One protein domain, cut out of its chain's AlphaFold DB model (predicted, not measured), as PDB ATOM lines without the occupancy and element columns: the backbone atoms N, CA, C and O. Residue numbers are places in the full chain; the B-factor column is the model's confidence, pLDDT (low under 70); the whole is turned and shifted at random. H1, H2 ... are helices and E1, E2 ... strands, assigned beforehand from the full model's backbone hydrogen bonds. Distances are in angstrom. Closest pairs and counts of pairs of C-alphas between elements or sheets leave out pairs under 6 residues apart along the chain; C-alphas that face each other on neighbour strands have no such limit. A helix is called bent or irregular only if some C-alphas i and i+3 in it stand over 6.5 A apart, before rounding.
ATOM      1  N   GLU A   9      21.997 -38.917 -14.542       71.81
ATOM      2  CA  GLU A   9      22.557 -38.357 -13.319       71.81
ATOM      3  C   GLU A   9      22.310 -39.370 -12.200       71.81
ATOM      4  O   GLU A   9      21.178 -39.754 -11.907       71.81
ATOM      5  N   ALA A  10      23.387 -39.873 -11.612       79.88
ATOM      6  CA  ALA A  10      23.317 -40.907 -10.600       79.88
ATOM      7  C   ALA A  10      23.710 -40.331  -9.245       79.88
ATOM      8  O   ALA A  10      24.799 -39.773  -9.091       79.88
ATOM      9  N   LYS A  11      22.827 -40.501  -8.257       88.62
ATOM     10  CA  LYS A  11      23.018 -40.045  -6.879       88.62
ATOM     11  C   LYS A  11      22.954 -41.225  -5.926       88.62
ATOM     12  O   LYS A  11      21.947 -41.926  -5.870       88.62
ATOM     13  N   ALA A  12      24.000 -41.427  -5.131       87.50
ATOM     14  CA  ALA A  12      24.025 -42.448  -4.086       87.50
ATOM     15  C   ALA A  12      24.174 -41.805  -2.705       87.50
ATOM     16  O   ALA A  12      25.091 -41.024  -2.465       87.50
ATOM     17  N   LEU A  13      23.268 -42.141  -1.789       90.62
ATOM     18  CA  LEU A  13      23.210 -41.592  -0.438       90.62
ATOM     19  C   LEU A  13      23.795 -42.567   0.580       90.62
ATOM     20  O   LEU A  13      23.440 -43.750   0.623       90.62
ATOM     21  N   TYR A  14      24.641 -42.034   1.456       90.62
ATOM     22  CA  TYR A  14      25.297 -42.763   2.532       90.62
ATOM     23  C   TYR A  14      25.063 -42.084   3.878       90.62
ATOM     24  O   TYR A  14      25.240 -40.881   4.021       90.62
ATOM     25  N   GLU A  15      24.726 -42.870   4.894       91.00
ATOM     26  CA  GLU A  15      24.654 -42.432   6.288       91.00
ATOM     27  C   GLU A  15      25.992 -42.651   6.988       91.00
ATOM     28  O   GLU A  15      26.555 -43.751   6.930       91.00
ATOM     29  N   LEU A  16      26.470 -41.652   7.729       90.06
ATOM     30  CA  LEU A  16      27.685 -41.792   8.525       90.06
ATOM     31  C   LEU A  16      27.416 -42.600   9.799       90.06
ATOM     32  O   LEU A  16      26.478 -42.348  10.553       90.06
ATOM     33  N   ARG A  17      28.274 -43.588  10.061       90.81
ATOM     34  CA  ARG A  17      28.262 -44.422  11.277       90.81
ATOM     35  C   ARG A  17      29.268 -43.952  12.325       90.81
ATOM     36  O   ARG A  17      29.247 -44.444  13.455       90.81
ATOM     37  N   ARG A  18      30.129 -43.003  11.962       89.69
ATOM     38  CA  ARG A  18      31.112 -42.337  12.822       89.69
ATOM     39  C   ARG A  18      30.985 -40.813  12.711       89.69
ATOM     40  O   ARG A  18      30.326 -40.337  11.786       89.69
ATOM     41  N   PRO A  19      31.560 -40.047  13.655       91.38
ATOM     42  CA  PRO A  19      31.535 -38.589  13.603       91.38
ATOM     43  C   PRO A  19      32.147 -38.045  12.308       91.38
ATOM     44  O   PRO A  19      33.139 -38.583  11.817       91.38
ATOM     45  N   TYR A  20      31.592 -36.937  11.813       89.56
ATOM     46  CA  TYR A  20      31.978 -36.286  10.557       89.56
ATOM     47  C   TYR A  20      33.496 -36.169  10.360       89.56
ATOM     48  O   TYR A  20      34.006 -36.584   9.328       89.56
ATOM     49  N   GLY A  21      34.230 -35.684  11.367       89.56
ATOM     50  CA  GLY A  21      35.680 -35.484  11.261       89.56
ATOM     51  C   GLY A  21      36.490 -36.772  11.067       89.56
ATOM     52  O   GLY A  21      37.508 -36.750  10.384       89.56
ATOM     53  N   GLU A  22      36.038 -37.905  11.618       90.06
ATOM     54  CA  GLU A  22      36.705 -39.205  11.427       90.06
ATOM     55  C   GLU A  22      36.483 -39.727  10.001       90.06
ATOM     56  O   GLU A  22      37.410 -40.223   9.359       90.06
ATOM     57  N   CYS A  23      35.260 -39.565   9.492       90.62
ATOM     58  CA  CYS A  23      34.910 -39.895   8.115       90.62
ATOM     59  C   CYS A  23      35.666 -39.003   7.122       90.62
ATOM     60  O   CYS A  23      36.247 -39.514   6.168       90.62
ATOM     61  N   LEU A  24      35.699 -37.689   7.368       91.25
ATOM     62  CA  LEU A  24      36.368 -36.712   6.512       91.25
ATOM     63  C   LEU A  24      37.870 -36.982   6.426       91.25
ATOM     64  O   LEU A  24      38.404 -37.095   5.330       91.25
ATOM     65  N   HIS A  25      38.528 -37.204   7.566       91.06
ATOM     66  CA  HIS A  25      39.956 -37.513   7.586       91.06
ATOM     67  C   HIS A  25      40.289 -38.782   6.787       91.06
ATOM     68  O   HIS A  25      41.310 -38.844   6.102       91.06
ATOM     69  N   ARG A  26      39.421 -39.805   6.845       91.44
ATOM     70  CA  ARG A  26      39.583 -41.022   6.037       91.44
ATOM     71  C   ARG A  26      39.469 -40.726   4.543       91.44
ATOM     72  O   ARG A  26      40.237 -41.298   3.775       91.44
ATOM     73  N   LEU A  27      38.517 -39.880   4.161       90.31
ATOM     74  CA  LEU A  27      38.295 -39.498   2.774       90.31
ATOM     75  C   LEU A  27      39.487 -38.700   2.218       90.31
ATOM     76  O   LEU A  27      40.032 -39.069   1.185       90.31
ATOM     77  N   GLU A  28      39.949 -37.684   2.948       89.00
ATOM     78  CA  GLU A  28      41.078 -36.815   2.566       89.00
ATOM     79  C   GLU A  28      42.433 -37.536   2.567       89.00
ATOM     80  O   GLU A  28      43.394 -37.081   1.959       89.00
ATOM     81  N   SER A  29      42.530 -38.690   3.234       88.00
ATOM     82  CA  SER A  29      43.727 -39.534   3.164       88.00
ATOM     83  C   SER A  29      43.866 -40.262   1.817       88.00
ATOM     84  O   SER A  29      44.882 -40.922   1.589       88.00
ATOM     85  N   HIS A  30      42.849 -40.208   0.947       86.12
ATOM     86  CA  HIS A  30      42.885 -40.838  -0.366       86.12
ATOM     87  C   HIS A  30      43.545 -39.906  -1.399       86.12
ATOM     88  O   HIS A  30      43.069 -38.793  -1.596       86.12
ATOM     89  N   PRO A  31      44.591 -40.351  -2.120       81.50
ATOM     90  CA  PRO A  31      45.393 -39.479  -2.988       81.50
ATOM     91  C   PRO A  31      44.671 -39.001  -4.255       81.50
ATOM     92  O   PRO A  31      45.186 -38.137  -4.950       81.50
ATOM     93  N   ALA A  32      43.525 -39.598  -4.583       83.81
ATOM     94  CA  ALA A  32      42.708 -39.221  -5.737       83.81
ATOM     95  C   ALA A  32      41.475 -38.385  -5.352       83.81
ATOM     96  O   ALA A  32      40.518 -38.348  -6.120       83.81
ATOM     97  N   VAL A  33      41.453 -37.808  -4.147       85.75
ATOM     98  CA  VAL A  33      40.358 -36.960  -3.670       85.75
ATOM     99  C   VAL A  33      40.880 -35.552  -3.405       85.75
ATOM    100  O   VAL A  33      41.767 -35.394  -2.572       85.75
ATOM    101  N   ASP A  34      40.279 -34.554  -4.052       85.00
ATOM    102  CA  ASP A  34      40.618 -33.137  -3.886       85.00
ATOM    103  C   ASP A  34      39.435 -32.314  -3.347       85.00
ATOM    104  O   ASP A  34      38.273 -32.739  -3.362       85.00
ATOM    105  N   GLU A  35      39.743 -31.122  -2.833       85.69
ATOM    106  CA  GLU A  35      38.759 -30.134  -2.383       85.69
ATOM    107  C   GLU A  35      37.950 -29.575  -3.559       85.69
ATOM    108  O   GLU A  35      38.501 -29.270  -4.614       85.69
ATOM    109  N   ALA A  36      36.641 -29.406  -3.363       85.25
ATOM    110  CA  ALA A  36      35.753 -28.827  -4.360       85.25
ATOM    111  C   ALA A  36      34.809 -27.798  -3.726       85.25
ATOM    112  O   ALA A  36      34.409 -27.919  -2.568       85.25
ATOM    113  N   GLU A  37      34.420 -26.778  -4.490       83.94
ATOM    114  CA  GLU A  37      33.521 -25.736  -3.992       83.94
ATOM    115  C   GLU A  37      32.064 -26.196  -4.003       83.94
ATOM    116  O   GLU A  37      31.602 -26.757  -4.994       83.94
ATOM    117  N   LEU A  38      31.319 -25.908  -2.933       80.19
ATOM    118  CA  LEU A  38      29.866 -26.095  -2.884       80.19
ATOM    119  C   LEU A  38      29.124 -25.077  -3.754       80.19
ATOM    120  O   LEU A  38      29.318 -23.864  -3.605       80.19
ATOM    121  N   THR A  39      28.176 -25.580  -4.537       76.94
ATOM    122  CA  THR A  39      27.163 -24.808  -5.261       76.94
ATOM    123  C   THR A  39      26.125 -24.201  -4.310       76.94
ATOM    124  O   THR A  39      25.934 -24.657  -3.177       76.94
ATOM    125  N   ASP A  40      25.402 -23.179  -4.774       73.38
ATOM    126  CA  ASP A  40      24.351 -22.520  -3.987       73.38
ATOM    127  C   ASP A  40      23.193 -23.470  -3.630       73.38
ATOM    128  O   ASP A  40      22.638 -23.390  -2.529       73.38
ATOM    129  N   GLY A  41      22.873 -24.414  -4.522       74.94
ATOM    130  CA  GLY A  41      21.878 -25.461  -4.285       74.94
ATOM    131  C   GLY A  41      22.280 -26.383  -3.134       74.94
ATOM    132  O   GLY A  41      21.535 -26.519  -2.165       74.94
ATOM    133  N   GLU A  42      23.502 -26.924  -3.165       83.06
ATOM    134  CA  GLU A  42      24.011 -27.813  -2.111       83.06
ATOM    135  C   GLU A  42      24.086 -27.103  -0.745       83.06
ATOM    136  O   GLU A  42      23.750 -27.687   0.289       83.06
ATOM    137  N   ARG A  43      24.453 -25.813  -0.721       80.00
ATOM    138  CA  ARG A  43      24.421 -25.010   0.516       80.00
ATOM    139  C   ARG A  43      23.004 -24.876   1.066       80.00
ATOM    140  O   ARG A  43      22.807 -24.985   2.275       80.00
ATOM    141  N   SER A  44      22.018 -24.655   0.193       72.38
ATOM    142  CA  SER A  44      20.608 -24.532   0.585       72.38
ATOM    143  C   SER A  44      20.016 -25.845   1.120       72.38
ATOM    144  O   SER A  44      19.160 -25.819   2.002       72.38
ATOM    145  N   GLU A  45      20.534 -26.988   0.661       75.94
ATOM    146  CA  GLU A  45      20.182 -28.329   1.148       75.94
ATOM    147  C   GLU A  45      20.843 -28.680   2.498       75.94
ATOM    148  O   GLU A  45      20.489 -29.679   3.126       75.94
ATOM    149  N   GLY A  46      21.767 -27.844   2.987       81.81
ATOM    150  CA  GLY A  46      22.419 -28.006   4.289       81.81
ATOM    151  C   GLY A  46      23.724 -28.805   4.259       81.81
ATOM    152  O   GLY A  46      24.172 -29.272   5.313       81.81
ATOM    153  N   PHE A  47      24.343 -28.969   3.087       88.25
ATOM    154  CA  PHE A  47      25.676 -29.559   2.978       88.25
ATOM    155  C   PHE A  47      26.762 -28.590   3.451       88.25
ATOM    156  O   PHE A  47      26.651 -27.372   3.304       88.25
ATOM    157  N   ALA A  48      27.806 -29.146   4.064       85.19
ATOM    158  CA  ALA A  48      28.868 -28.379   4.705       85.19
ATOM    159  C   ALA A  48      30.119 -28.255   3.832       85.19
ATOM    160  O   ALA A  48      30.822 -27.255   3.945       85.19
ATOM    161  N   ASP A  49      30.395 -29.253   2.988       89.69
ATOM    162  CA  ASP A  49      31.601 -29.285   2.163       89.69
ATOM    163  C   ASP A  49      31.429 -30.189   0.923       89.69
ATOM    164  O   ASP A  49      30.455 -30.944   0.845       89.69
ATOM    165  N   ALA A  50      32.358 -30.135  -0.034       91.94
ATOM    166  CA  ALA A  50      32.370 -30.998  -1.215       91.94
ATOM    167  C   ALA A  50      33.782 -31.465  -1.603       91.94
ATOM    168  O   ALA A  50      34.784 -30.793  -1.363       91.94
ATOM    169  N   ARG A  51      33.870 -32.653  -2.205       91.25
ATOM    170  CA  ARG A  51      35.117 -33.243  -2.707       91.25
ATOM    171  C   ARG A  51      34.926 -33.782  -4.116       91.25
ATOM    172  O   ARG A  51      33.853 -34.285  -4.446       91.25
ATOM    173  N   GLU A  52      35.974 -33.734  -4.916       89.06
ATOM    174  CA  GLU A  52      36.039 -34.393  -6.218       89.06
ATOM    175  C   GLU A  52      36.909 -35.638  -6.114       89.06
ATOM    176  O   GLU A  52      37.946 -35.626  -5.456       89.06
ATOM    177  N   TRP A  53      36.460 -36.738  -6.716       87.88
ATOM    178  CA  TRP A  53      37.187 -38.002  -6.730       87.88
ATOM    179  C   TRP A  53      37.577 -38.332  -8.167       87.88
ATOM    180  O   TRP A  53      36.714 -38.423  -9.040       87.88
ATOM    181  N   PHE A  54      38.864 -38.560  -8.408       83.19
ATOM    182  CA  PHE A  54      39.418 -38.916  -9.709       83.19
ATOM    183  C   PHE A  54      39.737 -40.412  -9.843       83.19
ATOM    184  O   PHE A  54      40.082 -41.103  -8.881       83.19
ATOM    185  N   GLU A  55      39.652 -40.935 -11.062       80.38
ATOM    186  CA  GLU A  55      40.072 -42.292 -11.383       80.38
ATOM    187  C   GLU A  55      41.578 -42.455 -11.135       80.38
ATOM    188  O   GLU A  55      42.408 -41.687 -11.622       80.38
ATOM    189  N   THR A  56      41.949 -43.482 -10.366       65.25
ATOM    190  CA  THR A  56      43.358 -43.815 -10.131       65.25
ATOM    191  C   THR A  56      43.897 -44.599 -11.327       65.25
ATOM    192  O   THR A  56      43.702 -45.812 -11.422       65.25
ATOM    193  N   LEU A  57      44.560 -43.909 -12.257       58.81
ATOM    194  CA  LEU A  57      45.218 -44.532 -13.408       58.81
ATOM    195  C   LEU A  57      46.578 -45.143 -13.006       58.81
ATOM    196  O   LEU A  57      47.252 -44.624 -12.112       58.81
ATOM    197  N   PRO A  58      47.020 -46.248 -13.638       50.50
ATOM    198  CA  PRO A  58      48.366 -46.769 -13.432       50.50
ATOM    199  C   PRO A  58      49.420 -45.730 -13.855       50.50
ATOM    200  O   PRO A  58      49.315 -45.121 -14.916       50.50
ATOM    201  N   SER A  59      50.412 -45.533 -12.980       52.00
ATOM    202  CA  SER A  59      51.471 -44.513 -13.055       52.00
ATOM    203  C   SER A  59      52.107 -44.399 -14.449       52.00
ATOM    204  O   SER A  59      52.712 -45.369 -14.900       52.00
ATOM    205  N   ASP A  60      51.969 -43.203 -15.044       45.00
ATOM    206  CA  ASP A  60      52.541 -42.633 -16.294       45.00
ATOM    207  C   ASP A  60      51.495 -42.083 -17.297       45.00
ATOM    208  O   ASP A  60      51.860 -41.632 -18.382       45.00
ATOM    209  N   ALA A  61      50.203 -42.052 -16.948       41.38
ATOM    210  CA  ALA A  61      49.144 -41.507 -17.809       41.38
ATOM    211  C   ALA A  61      48.738 -40.046 -17.487       41.38
ATOM    212  O   ALA A  61      48.837 -39.600 -16.347       41.38
ATOM    213  N   GLU A  62      48.291 -39.353 -18.544       39.78
ATOM    214  CA  GLU A  62      47.587 -38.055 -18.674       39.78
ATOM    215  C   GLU A  62      46.560 -37.699 -17.558       39.78
ATOM    216  O   GLU A  62      46.247 -38.558 -16.734       39.78
ATOM    217  N   PRO A  63      46.051 -36.441 -17.471       44.28
ATOM    218  CA  PRO A  63      45.332 -35.936 -16.291       44.28
ATOM    219  C   PRO A  63      44.178 -36.829 -15.822       44.28
ATOM    220  O   PRO A  63      43.392 -37.340 -16.618       44.28
ATOM    221  N   SER A  64      44.087 -36.979 -14.500       58.09
ATOM    222  CA  SER A  64      43.128 -37.822 -13.794       58.09
ATOM    223  C   SER A  64      41.685 -37.527 -14.237       58.09
ATOM    224  O   SER A  64      41.189 -36.414 -14.071       58.09
ATOM    225  N   LEU A  65      40.999 -38.522 -14.810       72.50
ATOM    226  CA  LEU A  65      39.584 -38.423 -15.188       72.50
ATOM    227  C   LEU A  65      38.712 -38.332 -13.931       72.50
ATOM    228  O   LEU A  65      38.882 -39.123 -13.006       72.50
ATOM    229  N   LEU A  66      37.763 -37.393 -13.886       79.25
ATOM    230  CA  LEU A  66      36.844 -37.255 -12.754       79.25
ATOM    231  C   LEU A  66      35.895 -38.466 -12.686       79.25
ATOM    232  O   LEU A  66      35.087 -38.690 -13.590       79.25
ATOM    233  N   LEU A  67      35.976 -39.230 -11.596       82.19
ATOM    234  CA  LEU A  67      35.094 -40.363 -11.310       82.19
ATOM    235  C   LEU A  67      33.723 -39.874 -10.824       82.19
ATOM    236  O   LEU A  67      32.689 -40.423 -11.212       82.19
ATOM    237  N   GLY A  68      33.716 -38.824 -10.003       86.38
ATOM    238  CA  GLY A  68      32.503 -38.180  -9.519       86.38
ATOM    239  C   GLY A  68      32.764 -37.207  -8.376       86.38
ATOM    240  O   GLY A  68      33.901 -36.961  -7.977       86.38
ATOM    241  N   ARG A  69      31.681 -36.659  -7.837       91.62
ATOM    242  CA  ARG A  69      31.679 -35.660  -6.771       91.62
ATOM    243  C   ARG A  69      31.049 -36.225  -5.502       91.62
ATOM    244  O   ARG A  69      30.151 -37.061  -5.559       91.62
ATOM    245  N   ILE A  70      31.529 -35.773  -4.350       92.69
ATOM    246  CA  ILE A  70      31.020 -36.132  -3.029       92.69
ATOM    247  C   ILE A  70      30.573 -34.866  -2.320       92.69
ATOM    248  O   ILE A  70      31.387 -33.989  -2.045       92.69
ATOM    249  N   VAL A  71      29.301 -34.805  -1.955       93.12
ATOM    250  CA  VAL A  71      28.735 -33.713  -1.166       93.12
ATOM    251  C   VAL A  71      28.611 -34.165   0.288       93.12
ATOM    252  O   VAL A  71      28.055 -35.229   0.587       93.12
ATOM    253  N   LEU A  72      29.178 -33.386   1.206       92.81
ATOM    254  CA  LEU A  72      29.457 -33.788   2.581       92.81
ATOM    255  C   LEU A  72      28.516 -33.081   3.561       92.81
ATOM    256  O   LEU A  72      28.634 -31.889   3.842       92.81
ATOM    257  N   GLY A  73      27.568 -33.836   4.111       89.69
ATOM    258  CA  GLY A  73      26.714 -33.410   5.215       89.69
ATOM    259  C   GLY A  73      27.225 -33.934   6.559       89.69
ATOM    260  O   GLY A  73      28.015 -34.876   6.633       89.69
ATOM    261  N   GLN A  74      26.733 -33.354   7.656       86.31
ATOM    262  CA  GLN A  74      27.137 -33.747   9.017       86.31
ATOM    263  C   GLN A  74      26.755 -35.195   9.373       86.31
ATOM    264  O   GLN A  74      27.435 -35.843  10.166       86.31
ATOM    265  N   SER A  75      25.660 -35.702   8.798       83.88
ATOM    266  CA  SER A  75      25.105 -37.035   9.078       83.88
ATOM    267  C   SER A  75      25.018 -37.948   7.856       83.88
ATOM    268  O   SER A  75      24.926 -39.167   8.012       83.88
ATOM    269  N   HIS A  76      25.042 -37.382   6.652       89.62
ATOM    270  CA  HIS A  76      24.888 -38.111   5.403       89.62
ATOM    271  C   HIS A  76      25.749 -37.488   4.312       89.62
ATOM    272  O   HIS A  76      25.904 -36.269   4.263       89.62
ATOM    273  N   TRP A  77      26.308 -38.330   3.452       92.25
ATOM    274  CA  TRP A  77      27.109 -37.937   2.299       92.25
ATOM    275  C   TRP A  77      26.428 -38.412   1.019       92.25
ATOM    276  O   TRP A  77      25.761 -39.453   1.014       92.25
ATOM    277  N   ARG A  78      26.597 -37.651  -0.061       93.12
ATOM    278  CA  ARG A  78      26.003 -37.937  -1.368       93.12
ATOM    279  C   ARG A  78      27.097 -38.064  -2.418       93.12
ATOM    280  O   ARG A  78      27.908 -37.161  -2.551       93.12
ATOM    281  N   LEU A  79      27.114 -39.179  -3.140       91.44
ATOM    282  CA  LEU A  79      27.951 -39.367  -4.324       91.44
ATOM    283  C   LEU A  79      27.151 -38.980  -5.560       91.44
ATOM    284  O   LEU A  79      26.011 -39.427  -5.695       91.44
ATOM    285  N   GLU A  80      27.754 -38.206  -6.449       89.75
ATOM    286  CA  GLU A  80      27.153 -37.724  -7.689       89.75
ATOM    287  C   GLU A  80      28.085 -38.023  -8.863       89.75
ATOM    288  O   GLU A  80      29.272 -37.696  -8.833       89.75
ATOM    289  N   CYS A  81      27.569 -38.657  -9.912       84.00
ATOM    290  CA  CYS A  81      28.305 -38.810 -11.164       84.00
ATOM    291  C   CYS A  81      27.356 -38.987 -12.351       84.00
ATOM    292  O   CYS A  81      26.185 -39.335 -12.190       84.00
ATOM    293  N   ILE A  82      27.890 -38.824 -13.561       75.56
ATOM    294  CA  ILE A  82      27.143 -39.069 -14.797       75.56
ATOM    295  C   ILE A  82      27.392 -40.509 -15.259       75.56
ATOM    296  O   ILE A  82      28.509 -40.883 -15.629       75.56
ATOM    297  N   GLY A  83      26.316 -41.292 -15.232       67.50
ATOM    298  CA  GLY A  83      26.155 -42.611 -15.826       67.50
ATOM    299  C   GLY A  83      26.071 -43.781 -14.851       67.50
ATOM    300  O   GLY A  83      26.876 -43.927 -13.931       67.50
ATOM    301  N   GLY A  84      25.107 -44.679 -15.088       65.31
ATOM    302  CA  GLY A  84      24.763 -45.783 -14.184       65.31
ATOM    303  C   GLY A  84      25.860 -46.844 -14.028       65.31
ATOM    304  O   GLY A  84      25.997 -47.468 -12.979       65.31
ATOM    305  N   LYS A  85      26.723 -47.030 -15.034       69.25
ATOM    306  CA  LYS A  85      27.925 -47.874 -14.875       69.25
ATOM    307  C   LYS A  85      29.013 -47.192 -14.047       69.25
ATOM    308  O   LYS A  85      29.725 -47.872 -13.313       69.25
ATOM    309  N   ARG A  86      29.126 -45.864 -14.155       75.12
ATOM    310  CA  ARG A  86      30.133 -45.069 -13.447       75.12
ATOM    311  C   ARG A  86      29.798 -44.956 -11.960       75.12
ATOM    312  O   ARG A  86      30.695 -45.144 -11.145       75.12
ATOM    313  N   ILE A  87      28.518 -44.814 -11.592       84.81
ATOM    314  CA  ILE A  87      28.112 -44.796 -10.173       84.81
ATOM    315  C   ILE A  87      28.408 -46.123  -9.476       84.81
ATOM    316  O   ILE A  87      28.844 -46.127  -8.331       84.81
ATOM    317  N   ALA A  88      28.241 -47.258 -10.160       83.19
ATOM    318  CA  ALA A  88      28.535 -48.564  -9.578       83.19
ATOM    319  C   ALA A  88      30.029 -48.723  -9.242       83.19
ATOM    320  O   ALA A  88      30.376 -49.281  -8.198       83.19
ATOM    321  N   GLU A  89      30.913 -48.224 -10.109       84.00
ATOM    322  CA  GLU A  89      32.358 -48.218  -9.870       84.00
ATOM    323  C   GLU A  89      32.739 -47.206  -8.781       84.00
ATOM    324  O   GLU A  89      33.463 -47.553  -7.846       84.00
ATOM    325  N   PHE A  90      32.170 -45.999  -8.830       87.81
ATOM    326  CA  PHE A  90      32.404 -44.961  -7.831       87.81
ATOM    327  C   PHE A  90      31.995 -45.418  -6.426       87.81
ATOM    328  O   PHE A  90      32.772 -45.322  -5.475       87.81
ATOM    329  N   ARG A  91      30.812 -46.029  -6.300       90.19
ATOM    330  CA  ARG A  91      30.334 -46.630  -5.052       90.19
ATOM    331  C   ARG A  91      31.263 -47.727  -4.555       90.19
ATOM    332  O   ARG A  91      31.545 -47.771  -3.363       90.19
ATOM    333  N   ARG A  92      31.765 -48.599  -5.435       88.56
ATOM    334  CA  ARG A  92      32.689 -49.671  -5.037       88.56
ATOM    335  C   ARG A  92      33.973 -49.102  -4.433       88.56
ATOM    336  O   ARG A  92      34.427 -49.604  -3.406       88.56
ATOM    337  N   GLN A  93      34.539 -48.060  -5.041       89.19
ATOM    338  CA  GLN A  93      35.742 -47.401  -4.528       89.19
ATOM    339  C   GLN A  93      35.466 -46.676  -3.206       89.19
ATOM    340  O   GLN A  93      36.194 -46.875  -2.230       89.19
ATOM    341  N   PHE A  94      34.361 -45.934  -3.133       90.75
ATOM    342  CA  PHE A  94      33.927 -45.257  -1.914       90.75
ATOM    343  C   PHE A  94      33.693 -46.241  -0.757       90.75
ATOM    344  O   PHE A  94      34.221 -46.058   0.338       90.75
ATOM    345  N   GLU A  95      32.952 -47.323  -0.991       92.31
ATOM    346  CA  GLU A  95      32.662 -48.355   0.010       92.31
ATOM    347  C   GLU A  95      33.924 -49.124   0.420       92.31
ATOM    348  O   GLU A  95      34.067 -49.477   1.590       92.31
ATOM    349  N   SER A  96      34.876 -49.333  -0.494       89.69
ATOM    350  CA  SER A  96      36.177 -49.919  -0.161       89.69
ATOM    351  C   SER A  96      37.012 -49.009   0.749       89.69
ATOM    352  O   SER A  96      37.711 -49.510   1.632       89.69
ATOM    353  N   LEU A  97      36.955 -47.688   0.554       89.50
ATOM    354  CA  LEU A  97      37.681 -46.716   1.378       89.50
ATOM    355  C   LEU A  97      37.027 -46.512   2.750       89.50
ATOM    356  O   LEU A  97      37.709 -46.511   3.783       89.50
ATOM    357  N   MET A  98      35.707 -46.327   2.753       88.75
ATOM    358  CA  MET A  98      34.923 -45.971   3.934       88.75
ATOM    359  C   MET A  98      34.559 -47.193   4.775       88.75
ATOM    360  O   MET A  98      34.452 -47.088   5.997       88.75
ATOM    361  N   GLY A  99      34.403 -48.367   4.159       87.62
ATOM    362  CA  GLY A  99      34.094 -49.624   4.833       87.62
ATOM    363  C   GLY A  99      32.953 -49.473   5.851       87.62
ATOM    364  O   GLY A  99      31.858 -49.058   5.486       87.62
ATOM    365  N   PRO A 100      33.176 -49.769   7.146       87.06
ATOM    366  CA  PRO A 100      32.133 -49.687   8.170       87.06
ATOM    367  C   PRO A 100      31.793 -48.252   8.623       87.06
ATOM    368  O   PRO A 100      30.920 -48.086   9.478       87.06
ATOM    369  N   LEU A 101      32.489 -47.223   8.123       86.81
ATOM    370  CA  LEU A 101      32.295 -45.823   8.527       86.81
ATOM    371  C   LEU A 101      31.043 -45.195   7.909       86.81
ATOM    372  O   LEU A 101      30.490 -44.258   8.483       86.81
ATOM    373  N   ALA A 102      30.577 -45.720   6.778       87.81
ATOM    374  CA  ALA A 102      29.398 -45.247   6.073       87.81
ATOM    375  C   ALA A 102      28.493 -46.429   5.712       87.81
ATOM    376  O   ALA A 102      28.961 -47.537   5.463       87.81
ATOM    377  N   ARG A 103      27.178 -46.210   5.696       89.06
ATOM    378  CA  ARG A 103      26.194 -47.211   5.275       89.06
ATOM    379  C   ARG A 103      25.397 -46.674   4.101       89.06
ATOM    380  O   ARG A 103      24.812 -45.604   4.206       89.06
ATOM    381  N   PHE A 104      25.314 -47.461   3.038       89.31
ATOM    382  CA  PHE A 104      24.441 -47.174   1.908       89.31
ATOM    383  C   PHE A 104      22.971 -47.088   2.355       89.31
ATOM    384  O   PHE A 104      22.463 -48.006   3.010       89.31
ATOM    385  N   SER A 105      22.321 -45.974   2.024       83.31
ATOM    386  CA  SER A 105      20.932 -45.671   2.386       83.31
ATOM    387  C   SER A 105      20.004 -45.756   1.167       83.31
ATOM    388  O   SER A 105      18.904 -46.296   1.271       83.31
ATOM    389  N   GLY A 106      20.473 -45.341  -0.013       76.50
ATOM    390  CA  GLY A 106      19.712 -45.462  -1.255       76.50
ATOM    391  C   GLY A 106      20.468 -44.947  -2.476       76.50
ATOM    392  O   GLY A 106      21.469 -44.244  -2.351       76.50
ATOM    393  N   GLU A 107      19.979 -45.302  -3.660       81.62
ATOM    394  CA  GLU A 107      20.474 -44.809  -4.946       81.62
ATOM    395  C   GLU A 107      19.295 -44.319  -5.773       81.62
ATOM    396  O   GLU A 107      18.222 -44.926  -5.770       81.62
ATOM    397  N   ARG A 108      19.516 -43.212  -6.473       76.62
ATOM    398  CA  ARG A 108      18.579 -42.612  -7.401       76.62
ATOM    399  C   ARG A 108      19.291 -42.412  -8.733       76.62
ATOM    400  O   ARG A 108      20.375 -41.835  -8.781       76.62
ATOM    401  N   LEU A 109      18.677 -42.923  -9.789       70.19
ATOM    402  CA  LEU A 109      19.081 -42.672 -11.164       70.19
ATOM    403  C   LEU A 109      18.044 -41.724 -11.742       70.19
ATOM    404  O   LEU A 109      16.902 -42.122 -11.967       70.19
ATOM    405  N   ASP A 110      18.439 -40.473 -11.914       61.25
ATOM    406  CA  ASP A 110      17.632 -39.485 -12.599       61.25
ATOM    407  C   ASP A 110      17.976 -39.555 -14.087       61.25
ATOM    408  O   ASP A 110      19.118 -39.341 -14.506       61.25
ATOM    409  N   ASP A 111      16.976 -39.883 -14.907       50.31
ATOM    410  CA  ASP A 111      17.030 -39.481 -16.306       50.31
ATOM    411  C   ASP A 111      17.109 -37.949 -16.279       50.31
ATOM    412  O   ASP A 111      16.305 -37.307 -15.599       50.31
ATOM    413  N   THR A 112      18.110 -37.374 -16.944       42.94
ATOM    414  CA  THR A 112      18.353 -35.926 -17.021       42.94
ATOM    415  C   THR A 112      17.235 -35.253 -17.824       42.94
ATOM    416  O   THR A 112      17.407 -34.802 -18.950       42.94
TER     417      THR A 112
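This is residues 9 to 112 of the 441 residues of an uncharacterized protein of Verrucomicrobia bacterium (UniProt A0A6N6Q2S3). One strongly twisted antiparallel sheet of six strands makes a wall, with helices H1 and H3 packed over one face and meeting in a corner where the last residues of H3 reach H1. The short helix H2 only grazes the sheet, and the loop of the hairpin E3 and E4 reaches out around Asp 60. The printed part has 104 residues, with three named helices and six named strands along the chain as E1 H1 E2 H2 E3 E4 E5 H3 E6; the sheet's order is E2 - E3 - E4 - E5 - E1 - E6. The class is mixed, helices and strands, in two layers, H1 and H3 on one face of the sheet. The whole is compact, with a radius of gyration of the C-alphas of 13.2 A and spans of 38 by 33 by 25 A.

E1, residues 9 to 16, begins with C-alpha 9 at (22.557, -38.357, -13.319) and is 22.7 A long. H1 is residues 20 to 28, 12.1 A. E2 is residues 33 to 36, and H2 is residues 40 to 44. E3, residues 49 to 54, is 17.2 A long; E4, residues 66 to 72, 17.4 A; E5, residues 76 to 82, 20.3 A. H3, residues 84 to 101, is 23.9 A long, with C-alpha 84 at (24.763, -45.783, -14.184). It is irregular, with C-alphas 97 and 100 9.3 A apart, and has a kink of 55 degrees near residue 95. E6, residues 102 to 111, is 26.2 A long, bends by 55 degrees at residue 105 and ends with C-alpha 111 at (17.030, -39.481, -16.306).

E1 is an inner strand, antiparallel to E6 on one side, with N 11 and O 108 2.8 A apart, and to E5 on the other side, with N 12 and O 79 2.9 A apart. E3, E4 and E5 form a meander, each strand the antiparallel neighbour of the one before; N 51 and O 70 are 2.8 A apart, as are N 69 and O 80. E2 and E6 are the edge strands; N 34 of E2 and O 52 of E3 are 2.9 A apart. E5, H3 and E6 form a split strand-helix-strand unit, two strands running the same way with E1 between them, and its crossover is right-handed. H3 is on the sheet; its closest C-alphas to E5 are those of Ile 87 and Cys 81, 6.1 A apart. H1 is on the same face and touches H3, with residues 97 to 101 of H3 alone, at a steep tilt of 58 degrees, opposite ways; their closest C-alphas, Cys 23 and Leu 101, are 6.5 A apart. H2 only grazes the sheet with residues 42 to 43, and is apart from H1 and H3. Every O i to N i+4 pair is within hydrogen-bond range in H1 and H2, and 11 of 14 in H3.

The two C-alphas farthest apart, Ser 44 and Asp 60, are 40.4 A apart. The printed part has no cut. The link from E3 to E4, 11 residues, is long; the other links are tight. The mean pLDDT of the printed part is 81.3, and it is under 70 at residues 56 to 64, 83 to 85 and 110 to 112.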